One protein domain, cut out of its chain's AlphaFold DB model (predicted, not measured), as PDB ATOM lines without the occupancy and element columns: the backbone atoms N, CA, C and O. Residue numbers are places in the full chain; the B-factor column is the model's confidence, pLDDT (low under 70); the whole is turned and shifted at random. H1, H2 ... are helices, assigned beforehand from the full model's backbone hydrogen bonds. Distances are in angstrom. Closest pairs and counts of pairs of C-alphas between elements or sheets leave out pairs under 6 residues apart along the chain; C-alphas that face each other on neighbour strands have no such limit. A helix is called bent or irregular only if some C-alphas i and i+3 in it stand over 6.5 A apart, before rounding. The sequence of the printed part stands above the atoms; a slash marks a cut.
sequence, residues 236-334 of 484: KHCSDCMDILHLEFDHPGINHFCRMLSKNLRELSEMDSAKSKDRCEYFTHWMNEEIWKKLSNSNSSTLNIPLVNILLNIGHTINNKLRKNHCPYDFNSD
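What this domain is: This is residues 236 to 334 of the 484 residues of an uncharacterized protein of Plasmodium vivax North Korean (UniProt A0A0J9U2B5). What is the shape? H3, the longest helix, lies side by side with H2 and H1 in a row, and H4 packs over one side of it, mainly on H2, in an up and down bundle, each helix running against the one before. After H4 the tail, residues 322 to 334, folds back. What is it built of? The 99 printed residues hold four named helices, H1 to H4 in order, and no named strand: all helix. It is compact, with a radius of gyration of the C-alphas of 13.5 A and spans of 42 by 28 by 16 A.

How they stand to each other: What touches the longest helix? H3, residues 273 to 295, has a kink of 31 degrees near residue 282 and forms a hairpin with H2, residues 254 to 270, at a shallow tilt of 7 degrees; the closest C-alphas, of Leu 268 and Ser 276, are 5.4 A apart. Its residues 291 to 295 alone only just touch H4, residues 305 to 321, also a hairpin, with 3 pairs of C-alphas within 8 A, the closest those of Ile 291 and Val 308, 7.0 A. Which are the hubs? H2 and H4 touch three helices each, and each other at a shallow tilt of 28 degrees, the same way; their closest C-alphas, of Cys 258 and Leu 311, are 6.6 A apart. And the remaining helix? H1, residues 236 to 249, forms a hairpin with H2, with the closest C-alphas, of Cys 238 and Arg 259, 5.5 A apart; its residues 240 to 241 alone only just touch H4, with 3 pairs within 8 A, the closest C-alphas those of Asp 240 and Ile 318, 7.3 A apart, and it is apart from H3. How are the backbones? Every O i to N i+4 pair is within hydrogen-bond range in H2 and H4, 18 of 19 in H3, and 0 of 10 in H1, where 6 of 11 O i to N i+3 pairs are.

Where its parts are: Where is the longest helix? H3 runs 31.2 A from C-alpha 273 at (175.251, 150.868, 181.479) to C-alpha 295. And the others? H2 is 24.8 A long, H4 24.3 A and H1 22.7 A, from C-alpha 236 at (166.258, 133.962, 192.399); H1 is irregular, with C-alphas 236 and 239 8.2 A apart. H4 ends with C-alpha 321 at (180.060, 141.216, 194.112).

The domain as a whole: How far does it reach? The two C-alphas farthest apart, of Asp 272 and Asn 299, are 42.9 A apart. Is it unbroken and sure? The printed part has no cut; the links H1 to H2 and H2 to H3 are tight, and H3 to H4 is short. The mean pLDDT of the printed part is 88.9, and residues 297 to 301 are under 70.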
ATOM      1  N   LYS A 236     165.099 134.371 193.225       88.50
ATOM      2  CA  LYS A 236     166.258 133.962 192.399       88.50
ATOM      3  C   LYS A 236     167.601 134.219 193.095       88.50
ATOM      4  O   LYS A 236     168.568 133.495 192.867       88.50
ATOM      5  N   HIS A 237     167.658 135.248 193.941       85.44
ATOM      6  CA  HIS A 237     168.866 135.681 194.647       85.44
ATOM      7  C   HIS A 237     168.716 135.631 196.174       85.44
ATOM      8  O   HIS A 237     169.454 136.296 196.900       85.44
ATOM      9  N   CYS A 238     167.803 134.800 196.689       89.38
ATOM     10  CA  CYS A 238     167.517 134.742 198.123       89.38
ATOM     11  C   CYS A 238     168.716 134.328 198.997       89.38
ATOM     12  O   CYS A 238     168.736 134.645 200.187       89.38
ATOM     13  N   SER A 239     169.751 133.706 198.418       91.88
ATOM     14  CA  SER A 239     171.006 133.405 199.117       91.88
ATOM     15  C   SER A 239     171.712 134.645 199.674       91.88
ATOM     16  O   SER A 239     172.433 134.527 200.661       91.88
ATOM     17  N   ASP A 240     171.514 135.820 199.064       94.38
ATOM     18  CA  ASP A 240     172.103 137.079 199.537       94.38
ATOM     19  C   ASP A 240     171.517 137.530 200.898       94.38
ATOM     20  O   ASP A 240     172.119 138.361 201.573       94.38
ATOM     21  N   CYS A 241     170.386 136.953 201.328       94.81
ATOM     22  CA  CYS A 241     169.621 137.363 202.514       94.81
ATOM     23  C   CYS A 241     169.584 136.318 203.638       94.81
ATOM     24  O   CYS A 241     168.846 136.471 204.610       94.81
ATOM     25  N   MET A 242     170.372 135.243 203.543       92.56
ATOM     26  CA  MET A 242     170.312 134.139 204.512       92.56
ATOM     27  C   MET A 242     170.731 134.545 205.931       92.56
ATOM     28  O   MET A 242     170.209 134.002 206.905       92.56
ATOM     29  N   ASP A 243     171.648 135.503 206.065       91.12
ATOM     30  CA  ASP A 243     172.217 135.881 207.365       91.12
ATOM     31  C   ASP A 243     171.240 136.689 208.238       91.12
ATOM     32  O   ASP A 243     171.414 136.757 209.454       91.12
ATOM     33  N   ILE A 244     170.165 137.236 207.658       93.06
ATOM     34  CA  ILE A 244     169.174 138.047 208.382       93.06
ATOM     35  C   ILE A 244     167.898 137.296 208.755       93.06
ATOM     36  O   ILE A 244     167.014 137.884 209.368       93.06
ATOM     37  N   LEU A 245     167.783 136.008 208.424       90.75
ATOM     38  CA  LEU A 245     166.555 135.239 208.673       90.75
ATOM     39  C   LEU A 245     166.143 135.201 210.149       90.75
ATOM     40  O   LEU A 245     164.959 135.087 210.444       90.75
ATOM     41  N   HIS A 246     167.100 135.320 211.070       87.50
ATOM     42  CA  HIS A 246     166.823 135.402 212.504       87.50
ATOM     43  C   HIS A 246     166.035 136.670 212.881       87.50
ATOM     44  O   HIS A 246     165.189 136.623 213.768       87.50
ATOM     45  N   LEU A 247     166.237 137.785 212.164       89.31
ATOM     46  CA  LEU A 247     165.534 139.048 212.414       89.31
ATOM     47  C   LEU A 247     164.049 138.967 212.081       89.31
ATOM     48  O   LEU A 247     163.276 139.782 212.566       89.31
ATOM     49  N   GLU A 248     163.636 138.000 211.269       86.12
ATOM     50  CA  GLU A 248     162.253 137.837 210.825       86.12
ATOM     51  C   GLU A 248     161.279 137.612 212.000       86.12
ATOM     52  O   GLU A 248     160.118 138.015 211.938       86.12
ATOM     53  N   PHE A 249     161.764 137.037 213.104       84.12
ATOM     54  CA  PHE A 249     160.972 136.786 214.309       84.12
ATOM     55  C   PHE A 249     160.706 138.050 215.123       84.12
ATOM     56  O   PHE A 249     159.711 138.113 215.829       84.12
ATOM     57  N   ASP A 250     161.559 139.064 215.019       83.56
ATOM     58  CA  ASP A 250     161.377 140.342 215.715       83.56
ATOM     59  C   ASP A 250     160.862 141.429 214.749       83.56
ATOM     60  O   ASP A 250     160.144 142.360 215.129       83.56
ATOM     61  N   HIS A 251     161.148 141.255 213.457       84.12
ATOM     62  CA  HIS A 251     160.834 142.161 212.360       84.12
ATOM     63  C   HIS A 251     160.264 141.408 211.142       84.12
ATOM     64  O   HIS A 251     160.910 141.349 210.095       84.12
ATOM     65  N   PRO A 252     159.026 140.882 211.239       83.38
ATOM     66  CA  PRO A 252     158.334 140.269 210.108       83.38
ATOM     67  C   PRO A 252     158.371 141.120 208.834       83.38
ATOM     68  O   PRO A 252     158.063 142.314 208.886       83.38
ATOM     69  N   GLY A 253     158.701 140.499 207.704       84.50
ATOM     70  CA  GLY A 253     158.844 141.098 206.379       84.50
ATOM     71  C   GLY A 253     160.266 141.550 206.022       84.50
ATOM     72  O   GLY A 253     160.498 141.950 204.877       84.50
ATOM     73  N   ILE A 254     161.230 141.494 206.951       88.94
ATOM     74  CA  ILE A 254     162.600 141.977 206.710       88.94
ATOM     75  C   ILE A 254     163.341 141.131 205.665       88.94
ATOM     76  O   ILE A 254     164.020 141.686 204.797       88.94
ATOM     77  N   ASN A 255     163.165 139.805 205.678       90.31
ATOM     78  CA  ASN A 255     163.758 138.908 204.686       90.31
ATOM     79  C   ASN A 255     163.204 139.188 203.285       90.31
ATOM     80  O   ASN A 255     163.973 139.323 202.335       90.31
ATOM     81  N   HIS A 256     161.884 139.350 203.160       89.31
ATOM     82  CA  HIS A 256     161.254 139.693 201.885       89.31
ATOM     83  C   HIS A 256     161.818 140.994 201.310       89.31
ATOM     84  O   HIS A 256     162.198 141.061 200.142       89.31
ATOM     85  N   PHE A 257     161.935 142.024 202.154       91.75
ATOM     86  CA  PHE A 257     162.496 143.300 201.728       91.75
ATOM     87  C   PHE A 257     163.959 143.173 201.284       91.75
ATOM     88  O   PHE A 257     164.328 143.710 200.241       91.75
ATOM     89  N   CYS A 258     164.775 142.402 202.004       95.00
ATOM     90  CA  CYS A 258     166.136 142.101 201.569       95.00
ATOM     91  C   CYS A 258     166.172 141.398 200.205       95.00
ATOM     92  O   CYS A 258     166.997 141.735 199.356       95.00
ATOM     93  N   ARG A 259     165.276 140.436 199.956       93.56
ATOM     94  CA  ARG A 259     165.224 139.736 198.663       93.56
ATOM     95  C   ARG A 259     164.834 140.674 197.529       93.56
ATOM     96  O   ARG A 259     165.443 140.611 196.467       93.56
ATOM     97  N   MET A 260     163.894 141.585 197.773       93.50
ATOM     98  CA  MET A 260     163.542 142.654 196.833       93.50
ATOM     99  C   MET A 260     164.741 143.566 196.539       93.50
ATOM    100  O   MET A 260     165.029 143.840 195.375       93.50
ATOM    101  N   LEU A 261     165.483 143.976 197.575       94.19
ATOM    102  CA  LEU A 261     166.725 144.743 197.438       94.19
ATOM    103  C   LEU A 261     167.751 143.995 196.570       94.19
ATOM    104  O   LEU A 261     168.283 144.560 195.615       94.19
ATOM    105  N   SER A 262     167.997 142.716 196.872       95.12
ATOM    106  CA  SER A 262     168.935 141.875 196.123       95.12
ATOM    107  C   SER A 262     168.517 141.713 194.665       95.12
ATOM    108  O   SER A 262     169.318 141.969 193.765       95.12
ATOM    109  N   LYS A 263     167.251 141.361 194.422       94.81
ATOM    110  CA  LYS A 263     166.674 141.226 193.082       94.81
ATOM    111  C   LYS A 263     166.869 142.508 192.270       94.81
ATOM    112  O   LYS A 263     167.447 142.440 191.189       94.81
ATOM    113  N   ASN A 264     166.484 143.663 192.811       94.94
ATOM    114  CA  ASN A 264     166.611 144.937 192.105       94.94
ATOM    115  C   ASN A 264     168.081 145.263 191.777       94.94
ATOM    116  O   ASN A 264     168.390 145.570 190.630       94.94
ATOM    117  N   LEU A 265     169.012 145.112 192.727       95.25
ATOM    118  CA  LEU A 265     170.445 145.339 192.474       95.25
ATOM    119  C   LEU A 265     171.015 144.401 191.396       95.25
ATOM    120  O   LEU A 265     171.803 144.826 190.550       95.25
ATOM    121  N   ARG A 266     170.623 143.121 191.407       94.56
ATOM    122  CA  ARG A 266     171.083 142.126 190.428       94.56
ATOM    123  C   ARG A 266     170.529 142.419 189.035       94.56
ATOM    124  O   ARG A 266     171.301 142.402 188.080       94.56
ATOM    125  N   GLU A 267     169.248 142.752 188.919       93.50
ATOM    126  CA  GLU A 267     168.627 143.109 187.639       93.50
ATOM    127  C   GLU A 267     169.236 144.383 187.043       93.50
ATOM    128  O   GLU A 267     169.586 144.393 185.864       93.50
ATOM    129  N   LEU A 268     169.454 145.426 187.857       93.50
ATOM    130  CA  LEU A 268     170.160 146.645 187.436       93.50
ATOM    131  C   LEU A 268     171.548 146.315 186.878       93.50
ATOM    132  O   LEU A 268     171.936 146.804 185.815       93.50
ATOM    133  N   SER A 269     172.261 145.403 187.542       94.19
ATOM    134  CA  SER A 269     173.605 145.007 187.128       94.19
ATOM    135  C   SER A 269     173.662 144.368 185.736       94.19
ATOM    136  O   SER A 269     174.681 144.457 185.051       94.19
ATOM    137  N   GLU A 270     172.572 143.741 185.291       93.31
ATOM    138  CA  GLU A 270     172.488 143.040 184.009       93.31
ATOM    139  C   GLU A 270     172.170 143.989 182.838       93.31
ATOM    140  O   GLU A 270     172.489 143.667 181.689       93.31
ATOM    141  N   MET A 271     171.631 145.183 183.118       93.88
ATOM    142  CA  MET A 271     171.203 146.159 182.111       93.88
ATOM    143  C   MET A 271     172.362 146.747 181.279       93.88
ATOM    144  O   MET A 271     173.555 146.551 181.539       93.88
ATOM    145  N   ASP A 272     171.999 147.504 180.242       94.31
ATOM    146  CA  ASP A 272     172.927 148.436 179.599       94.31
ATOM    147  C   ASP A 272     173.393 149.510 180.600       94.31
ATOM    148  O   ASP A 272     172.629 149.906 181.476       94.31
ATOM    149  N   SER A 273     174.633 149.989 180.476       91.06
ATOM    150  CA  SER A 273     175.251 150.868 181.479       91.06
ATOM    151  C   SER A 273     174.535 152.212 181.625       91.06
ATOM    152  O   SER A 273     174.271 152.644 182.749       91.06
ATOM    153  N   ALA A 274     174.140 152.844 180.514       91.31
ATOM    154  CA  ALA A 274     173.430 154.122 180.560       91.31
ATOM    155  C   ALA A 274     172.042 153.960 181.196       91.31
ATOM    156  O   ALA A 274     171.656 154.747 182.061       91.31
ATOM    157  N   LYS A 275     171.324 152.892 180.825       92.31
ATOM    158  CA  LYS A 275     170.032 152.550 181.437       92.31
ATOM    159  C   LYS A 275     170.175 152.200 182.914       92.31
ATOM    160  O   LYS A 275     169.359 152.639 183.710       92.31
ATOM    161  N   SER A 276     171.204 151.445 183.290       92.62
ATOM    162  CA  SER A 276     171.456 151.098 184.687       92.62
ATOM    163  C   SER A 276     171.717 152.340 185.525       92.62
ATOM    164  O   SER A 276     171.185 152.429 186.622       92.62
ATOM    165  N   LYS A 277     172.507 153.297 185.019       91.25
ATOM    166  CA  LYS A 277     172.773 154.553 185.726       91.25
ATOM    167  C   LYS A 277     171.482 155.341 185.952       91.25
ATOM    168  O   LYS A 277     171.212 155.739 187.077       91.25
ATOM    169  N   ASP A 278     170.661 155.488 184.913       91.44
ATOM    170  CA  ASP A 278     169.349 156.138 185.023       91.44
ATOM    171  C   ASP A 278     168.441 155.427 186.040       91.44
ATOM    172  O   ASP A 278     167.882 156.060 186.929       91.44
ATOM    173  N   ARG A 279     168.346 154.095 185.963       93.38
ATOM    174  CA  ARG A 279     167.532 153.280 186.876       93.38
ATOM    175  C   ARG A 279     168.050 153.280 188.318       93.38
ATOM    176  O   ARG A 279     167.244 153.143 189.236       93.38
ATOM    177  N   CYS A 280     169.351 153.457 188.522       93.56
ATOM    178  CA  CYS A 280     169.951 153.568 189.847       93.56
ATOM    179  C   CYS A 280     169.443 154.781 190.627       93.56
ATOM    180  O   CYS A 280     169.163 154.653 191.815       93.56
ATOM    181  N   GLU A 281     169.233 155.915 189.958       92.56
ATOM    182  CA  GLU A 281     168.667 157.113 190.591       92.56
ATOM    183  C   GLU A 281     167.260 156.815 191.154       92.56
ATOM    184  O   GLU A 281     166.971 157.087 192.320       92.56
ATOM    185  N   TYR A 282     166.405 156.128 190.380       95.50
ATOM    186  CA  TYR A 282     165.090 155.669 190.856       95.50
ATOM    187  C   TYR A 282     165.189 154.683 192.023       95.50
ATOM    188  O   TYR A 282     164.407 154.772 192.972       95.50
ATOM    189  N   PHE A 283     166.123 153.735 191.944       95.31
ATOM    190  CA  PHE A 283     166.334 152.726 192.975       95.31
ATOM    191  C   PHE A 283     166.722 153.354 194.318       95.31
ATOM    192  O   PHE A 283     166.171 152.949 195.340       95.31
ATOM    193  N   THR A 284     167.586 154.373 194.329       93.12
ATOM    194  CA  THR A 284     167.962 155.092 195.556       93.12
ATOM    195  C   THR A 284     166.742 155.726 196.225       93.12
ATOM    196  O   THR A 284     166.514 155.526 197.421       93.12
ATOM    197  N   HIS A 285     165.897 156.422 195.456       93.94
ATOM    198  CA  HIS A 285     164.656 157.015 195.979       93.94
ATOM    199  C   HIS A 285     163.664 155.958 196.478       93.94
ATOM    200  O   HIS A 285     163.068 156.126 197.541       93.94
ATOM    201  N   TRP A 286     163.513 154.853 195.743       94.62
ATOM    202  CA  TRP A 286     162.667 153.724 196.145       94.62
ATOM    203  C   TRP A 286     163.140 153.095 197.456       94.62
ATOM    204  O   TRP A 286     162.350 152.907 198.376       94.62
ATOM    205  N   MET A 287     164.433 152.795 197.561       92.94
ATOM    206  CA  MET A 287     165.011 152.142 198.729       92.94
ATOM    207  C   MET A 287     164.892 153.027 199.971       92.94
ATOM    208  O   MET A 287     164.504 152.527 201.024       92.94
ATOM    209  N   ASN A 288     165.154 154.332 199.846       90.31
ATOM    210  CA  ASN A 288     164.946 155.300 200.925       90.31
ATOM    211  C   ASN A 288     163.498 155.270 201.432       90.31
ATOM    212  O   ASN A 288     163.252 155.147 202.632       90.31
ATOM    213  N   GLU A 289     162.531 155.331 200.520       88.38
ATOM    214  CA  GLU A 289     161.114 155.306 200.867       88.38
ATOM    215  C   GLU A 289     160.702 153.983 201.540       88.38
ATOM    216  O   GLU A 289     160.020 153.997 202.566       88.38
ATOM    217  N   GLU A 290     161.139 152.841 201.004       89.38
ATOM    218  CA  GLU A 290     160.805 151.524 201.552       89.38
ATOM    219  C   GLU A 290     161.477 151.254 202.904       89.38
ATOM    220  O   GLU A 290     160.840 150.678 203.789       89.38
ATOM    221  N   ILE A 291     162.718 151.715 203.105       90.12
ATOM    222  CA  ILE A 291     163.399 151.671 204.404       90.12
ATOM    223  C   ILE A 291     162.569 152.409 205.453       90.12
ATOM    224  O   ILE A 291     162.259 151.835 206.496       90.12
ATOM    225  N   TRP A 292     162.161 153.647 205.174       88.06
ATOM    226  CA  TRP A 292     161.354 154.423 206.112       88.06
ATOM    227  C   TRP A 292     160.010 153.750 206.385       88.06
ATOM    228  O   TRP A 292     159.685 153.473 207.537       88.06
ATOM    229  N   LYS A 293     159.261 153.374 205.346       84.69
ATOM    230  CA  LYS A 293     157.955 152.715 205.519       84.69
ATOM    231  C   LYS A 293     158.025 151.456 206.383       84.69
ATOM    232  O   LYS A 293     157.109 151.206 207.161       84.69
ATOM    233  N   LYS A 294     159.073 150.643 206.224       84.88
ATOM    234  CA  LYS A 294     159.176 149.339 206.897       84.88
ATOM    235  C   LYS A 294     159.874 149.407 208.251       84.88
ATOM    236  O   LYS A 294     159.603 148.560 209.099       84.88
ATOM    237  N   LEU A 295     160.782 150.363 208.445       86.94
ATOM    238  CA  LEU A 295     161.706 150.392 209.586       86.94
ATOM    239  C   LEU A 295     161.538 151.625 210.474       86.94
ATOM    240  O   LEU A 295     162.278 151.775 211.449       86.94
ATOM    241  N   SER A 296     160.568 152.491 210.183       81.50
ATOM    242  CA  SER A 296     160.116 153.495 211.138       81.50
ATOM    243  C   SER A 296     159.394 152.842 212.310       81.50
ATOM    244  O   SER A 296     158.497 152.015 212.149       81.50
ATOM    245  N   ASN A 297     159.767 153.249 213.518       68.94
ATOM    246  CA  ASN A 297     159.050 152.876 214.723       68.94
ATOM    247  C   ASN A 297     157.692 153.594 214.745       68.94
ATOM    248  O   ASN A 297     157.639 154.828 214.738       68.94
ATOM    249  N   SER A 298     156.606 152.818 214.816       61.94
ATOM    250  CA  SER A 298     155.226 153.320 214.839       61.94
ATOM    251  C   SER A 298     154.970 154.342 215.948       61.94
ATOM    252  O   SER A 298     154.064 155.157 215.821       61.94
ATOM    253  N   ASN A 299     155.767 154.310 217.021       58.19
ATOM    254  CA  ASN A 299     155.540 155.121 218.215       58.19
ATOM    255  C   ASN A 299     156.394 156.398 218.271       58.19
ATOM    256  O   ASN A 299     156.076 157.287 219.054       58.19
ATOM    257  N   SER A 300     157.472 156.504 217.486       58.34
ATOM    258  CA  SER A 300     158.432 157.619 217.592       58.34
ATOM    259  C   SER A 300     158.756 158.314 216.272       58.34
ATOM    260  O   SER A 300     159.451 159.323 216.296       58.34
ATOM    261  N   SER A 301     158.272 157.815 215.126       67.88
ATOM    262  CA  SER A 301     158.638 158.340 213.792       67.88
ATOM    263  C   SER A 301     160.156 158.389 213.546       67.88
ATOM    264  O   SER A 301     160.632 159.145 212.704       67.88
ATOM    265  N   THR A 302     160.924 157.577 214.279       78.81
ATOM    266  CA  THR A 302     162.372 157.424 214.117       78.81
ATOM    267  C   THR A 302     162.689 156.096 213.447       78.81
ATOM    268  O   THR A 302     161.953 155.116 213.592       78.81
ATOM    269  N   LEU A 303     163.791 156.053 212.704       83.75
ATOM    270  CA  LEU A 303     164.281 154.832 212.072       83.75
ATOM    271  C   LEU A 303     164.911 153.877 213.088       83.75
ATOM    272  O   LEU A 303     165.648 154.292 213.984       83.75
ATOM    273  N   ASN A 304     164.713 152.577 212.880       86.81
ATOM    274  CA  ASN A 304     165.521 151.544 213.520       86.81
ATOM    275  C   ASN A 304     166.900 151.455 212.839       86.81
ATOM    276  O   ASN A 304     167.130 150.608 211.974       86.81
ATOM    277  N   ILE A 305     167.809 152.358 213.221       89.75
ATOM    278  CA  ILE A 305     169.150 152.491 212.626       89.75
ATOM    279  C   ILE A 305     169.936 151.167 212.589       89.75
ATOM    280  O   ILE A 305     170.509 150.864 211.542       89.75
ATOM    281  N   PRO A 306     169.942 150.323 213.644       90.62
ATOM    282  CA  PRO A 306     170.579 149.008 213.565       90.62
ATOM    283  C   PRO A 306     170.071 148.127 212.412       90.62
ATOM    284  O   PRO A 306     170.885 147.568 211.678       90.62
ATOM    285  N   LEU A 307     168.751 148.029 212.203       90.00
ATOM    286  CA  LEU A 307     168.190 147.245 211.092       90.00
ATOM    287  C   LEU A 307     168.502 147.853 209.730       90.00
ATOM    288  O   LEU A 307     168.793 147.119 208.785       90.00
ATOM    289  N   VAL A 308     168.451 149.185 209.640       91.38
ATOM    290  CA  VAL A 308     168.838 149.912 208.428       91.38
ATOM    291  C   VAL A 308     170.265 149.529 208.051       91.38
ATOM    292  O   VAL A 308     170.479 149.009 206.962       91.38
ATOM    293  N   ASN A 309     171.222 149.653 208.974       92.31
ATOM    294  CA  ASN A 309     172.628 149.333 208.718       92.31
ATOM    295  C   ASN A 309     172.846 147.884 208.262       92.31
ATOM    296  O   ASN A 309     173.689 147.634 207.403       92.31
ATOM    297  N   ILE A 310     172.083 146.921 208.789       93.25
ATOM    298  CA  ILE A 310     172.152 145.522 208.341       93.25
ATOM    299  C   ILE A 310     171.766 145.401 206.861       93.25
ATOM    300  O   ILE A 310     172.501 144.791 206.083       93.25
ATOM    301  N   LEU A 311     170.654 146.014 206.449       93.00
ATOM    302  CA  LEU A 311     170.226 146.014 205.047       93.00
ATOM    303  C   LEU A 311     171.201 146.781 204.154       93.00
ATOM    304  O   LEU A 311     171.519 146.310 203.061       93.00
ATOM    305  N   LEU A 312     171.724 147.915 204.636       92.56
ATOM    306  CA  LEU A 312     172.712 148.687 203.892       92.56
ATOM    307  C   LEU A 312     173.998 147.867 203.678       92.56
ATOM    308  O   LEU A 312     174.556 147.839 202.585       92.56
ATOM    309  N   ASN A 313     174.452 147.116 204.677       93.12
ATOM    310  CA  ASN A 313     175.619 146.246 204.528       93.12
ATOM    311  C   ASN A 313     175.392 145.133 203.498       93.12
ATOM    312  O   ASN A 313     176.310 144.788 202.744       93.12
ATOM    313  N   ILE A 314     174.177 144.585 203.423       93.62
ATOM    314  CA  ILE A 314     173.818 143.592 202.405       93.62
ATOM    315  C   ILE A 314     173.854 144.221 201.017       93.62
ATOM    316  O   ILE A 314     174.519 143.680 200.135       93.62
ATOM    317  N   GLY A 315     173.216 145.376 200.818       94.12
ATOM    318  CA  GLY A 315     173.233 146.062 199.527       94.12
ATOM    319  C   GLY A 315     174.652 146.441 199.078       94.12
ATOM    320  O   GLY A 315     175.004 146.204 197.920       94.12
ATOM    321  N   HIS A 316     175.520 146.907 199.985       93.56
ATOM    322  CA  HIS A 316     176.945 147.128 199.691       93.56
ATOM    323  C   HIS A 316     177.673 145.829 199.323       93.56
ATOM    324  O   HIS A 316     178.422 145.788 198.347       93.56
ATOM    325  N   THR A 317     177.427 144.743 200.058       94.00
ATOM    326  CA  THR A 317     178.026 143.430 199.778       94.00
ATOM    327  C   THR A 317     177.606 142.899 198.410       94.00
ATOM    328  O   THR A 317     178.432 142.345 197.682       94.00
ATOM    329  N   ILE A 318     176.333 143.058 198.045       94.75
ATOM    330  CA  ILE A 318     175.813 142.670 196.733       94.75
ATOM    331  C   ILE A 318     176.501 143.493 195.654       94.75
ATOM    332  O   ILE A 318     177.083 142.890 194.754       94.75
ATOM    333  N   ASN A 319     176.509 144.824 195.789       94.00
ATOM    334  CA  ASN A 319     177.179 145.740 194.867       94.00
ATOM    335  C   ASN A 319     178.644 145.349 194.634       94.00
ATOM    336  O   ASN A 319     179.050 145.160 193.491       94.00
ATOM    337  N   ASN A 320     179.410 145.104 195.699       92.50
ATOM    338  CA  ASN A 320     180.820 144.710 195.603       92.50
ATOM    339  C   ASN A 320     181.038 143.369 194.877       92.50
ATOM    340  O   ASN A 320     182.114 143.124 194.337       92.50
ATOM    341  N   LYS A 321     180.029 142.487 194.853       93.38
ATOM    342  CA  LYS A 321     180.060 141.216 194.112       93.38
ATOM    343  C   LYS A 321     179.615 141.359 192.649       93.38
ATOM    344  O   LYS A 321     179.747 140.391 191.896       93.38
ATOM    345  N   LEU A 322     179.036 142.491 192.235       93.44
ATOM    346  CA  LEU A 322     178.613 142.707 190.848       93.44
ATOM    347  C   LEU A 322     179.829 142.936 189.946       93.44
ATOM    348  O   LEU A 322     180.805 143.573 190.336       93.44
ATOM    349  N   ARG A 323     179.754 142.437 188.708       90.25
ATOM    350  CA  ARG A 323     180.836 142.575 187.714       90.25
ATOM    351  C   ARG A 323     180.851 143.932 187.006       90.25
ATOM    352  O   ARG A 323     181.892 144.339 186.508       90.25
ATOM    353  N   LYS A 324     179.694 144.584 186.899       92.25
ATOM    354  CA  LYS A 324     179.483 145.873 186.228       92.25
ATOM    355  C   LYS A 324     178.269 146.563 186.847       92.25
ATOM    356  O   LYS A 324     177.534 145.918 187.595       92.25
ATOM    357  N   ASN A 325     178.039 147.819 186.452       91.25
ATOM    358  CA  ASN A 325     176.811 148.554 186.764       91.25
ATOM    359  C   ASN A 325     176.517 148.583 188.271       91.25
ATOM    360  O   ASN A 325     175.440 148.202 188.726       91.25
ATOM    361  N   HIS A 326     177.521 148.984 189.049       90.88
ATOM    362  CA  HIS A 326     177.351 149.192 190.480       90.88
ATOM    363  C   HIS A 326     176.342 150.305 190.730       90.88
ATOM    364  O   HIS A 326     176.343 151.324 190.040       90.88
ATOM    365  N   CYS A 327     175.522 150.102 191.749       89.88
ATOM    366  CA  CYS A 327     174.530 151.050 192.217       89.88
ATOM    367  C   CYS A 327     174.880 151.440 193.657       89.88
ATOM    368  O   CYS A 327     174.219 150.980 194.597       89.88
ATOM    369  N   PRO A 328     175.997 152.169 193.868       81.00
ATOM    370  CA  PRO A 328     176.319 152.652 195.196       81.00
ATOM    371  C   PRO A 328     175.206 153.602 195.621       81.00
ATOM    372  O   PRO A 328     174.778 154.457 194.850       81.00
ATOM    373  N   TYR A 329     174.733 153.430 196.841       78.06
ATOM    374  CA  TYR A 329     173.819 154.368 197.463       78.06
ATOM    375  C   TYR A 329     174.479 154.908 198.717       78.06
ATOM    376  O   TYR A 329     175.230 154.200 199.396       78.06
ATOM    377  N   ASP A 330     174.159 156.155 199.014       75.06
ATOM    378  CA  ASP A 330     174.451 156.775 200.289       75.06
ATOM    379  C   ASP A 330     173.129 156.955 201.035       75.06
ATOM    380  O   ASP A 330     172.150 157.473 200.488       75.06
ATOM    381  N   PHE A 331     173.082 156.453 202.263       83.94
ATOM    382  CA  PHE A 331     171.913 156.576 203.115       83.94
ATOM    383  C   PHE A 331     172.231 157.556 204.230       83.94
ATOM    384  O   PHE A 331     173.025 157.265 205.123       83.94
ATOM    385  N   ASN A 332     171.550 158.695 204.206       84.00
ATOM    386  CA  ASN A 332     171.651 159.676 205.267       84.00
ATOM    387  C   ASN A 332     170.432 159.563 206.194       84.00
ATOM    388  O   ASN A 332     169.309 159.903 205.814       84.00
ATOM    389  N   SER A 333     170.676 159.091 207.418       81.75
ATOM    390  CA  SER A 333     169.657 158.935 208.460       81.75
ATOM    391  C   SER A 333     169.101 160.251 208.999       81.75
ATOM    392  O   SER A 333     168.069 160.226 209.669       81.75
ATOM    393  N   ASP A 334     169.764 161.375 208.725       84.00
ATOM    394  CA  ASP A 334     169.347 162.696 209.196       84.00
ATOM    395  C   ASP A 334     168.178 163.244 208.373       84.00
ATOM    396  O   ASP A 334     167.436 164.104 208.848       84.00
TER     397      ASP A 334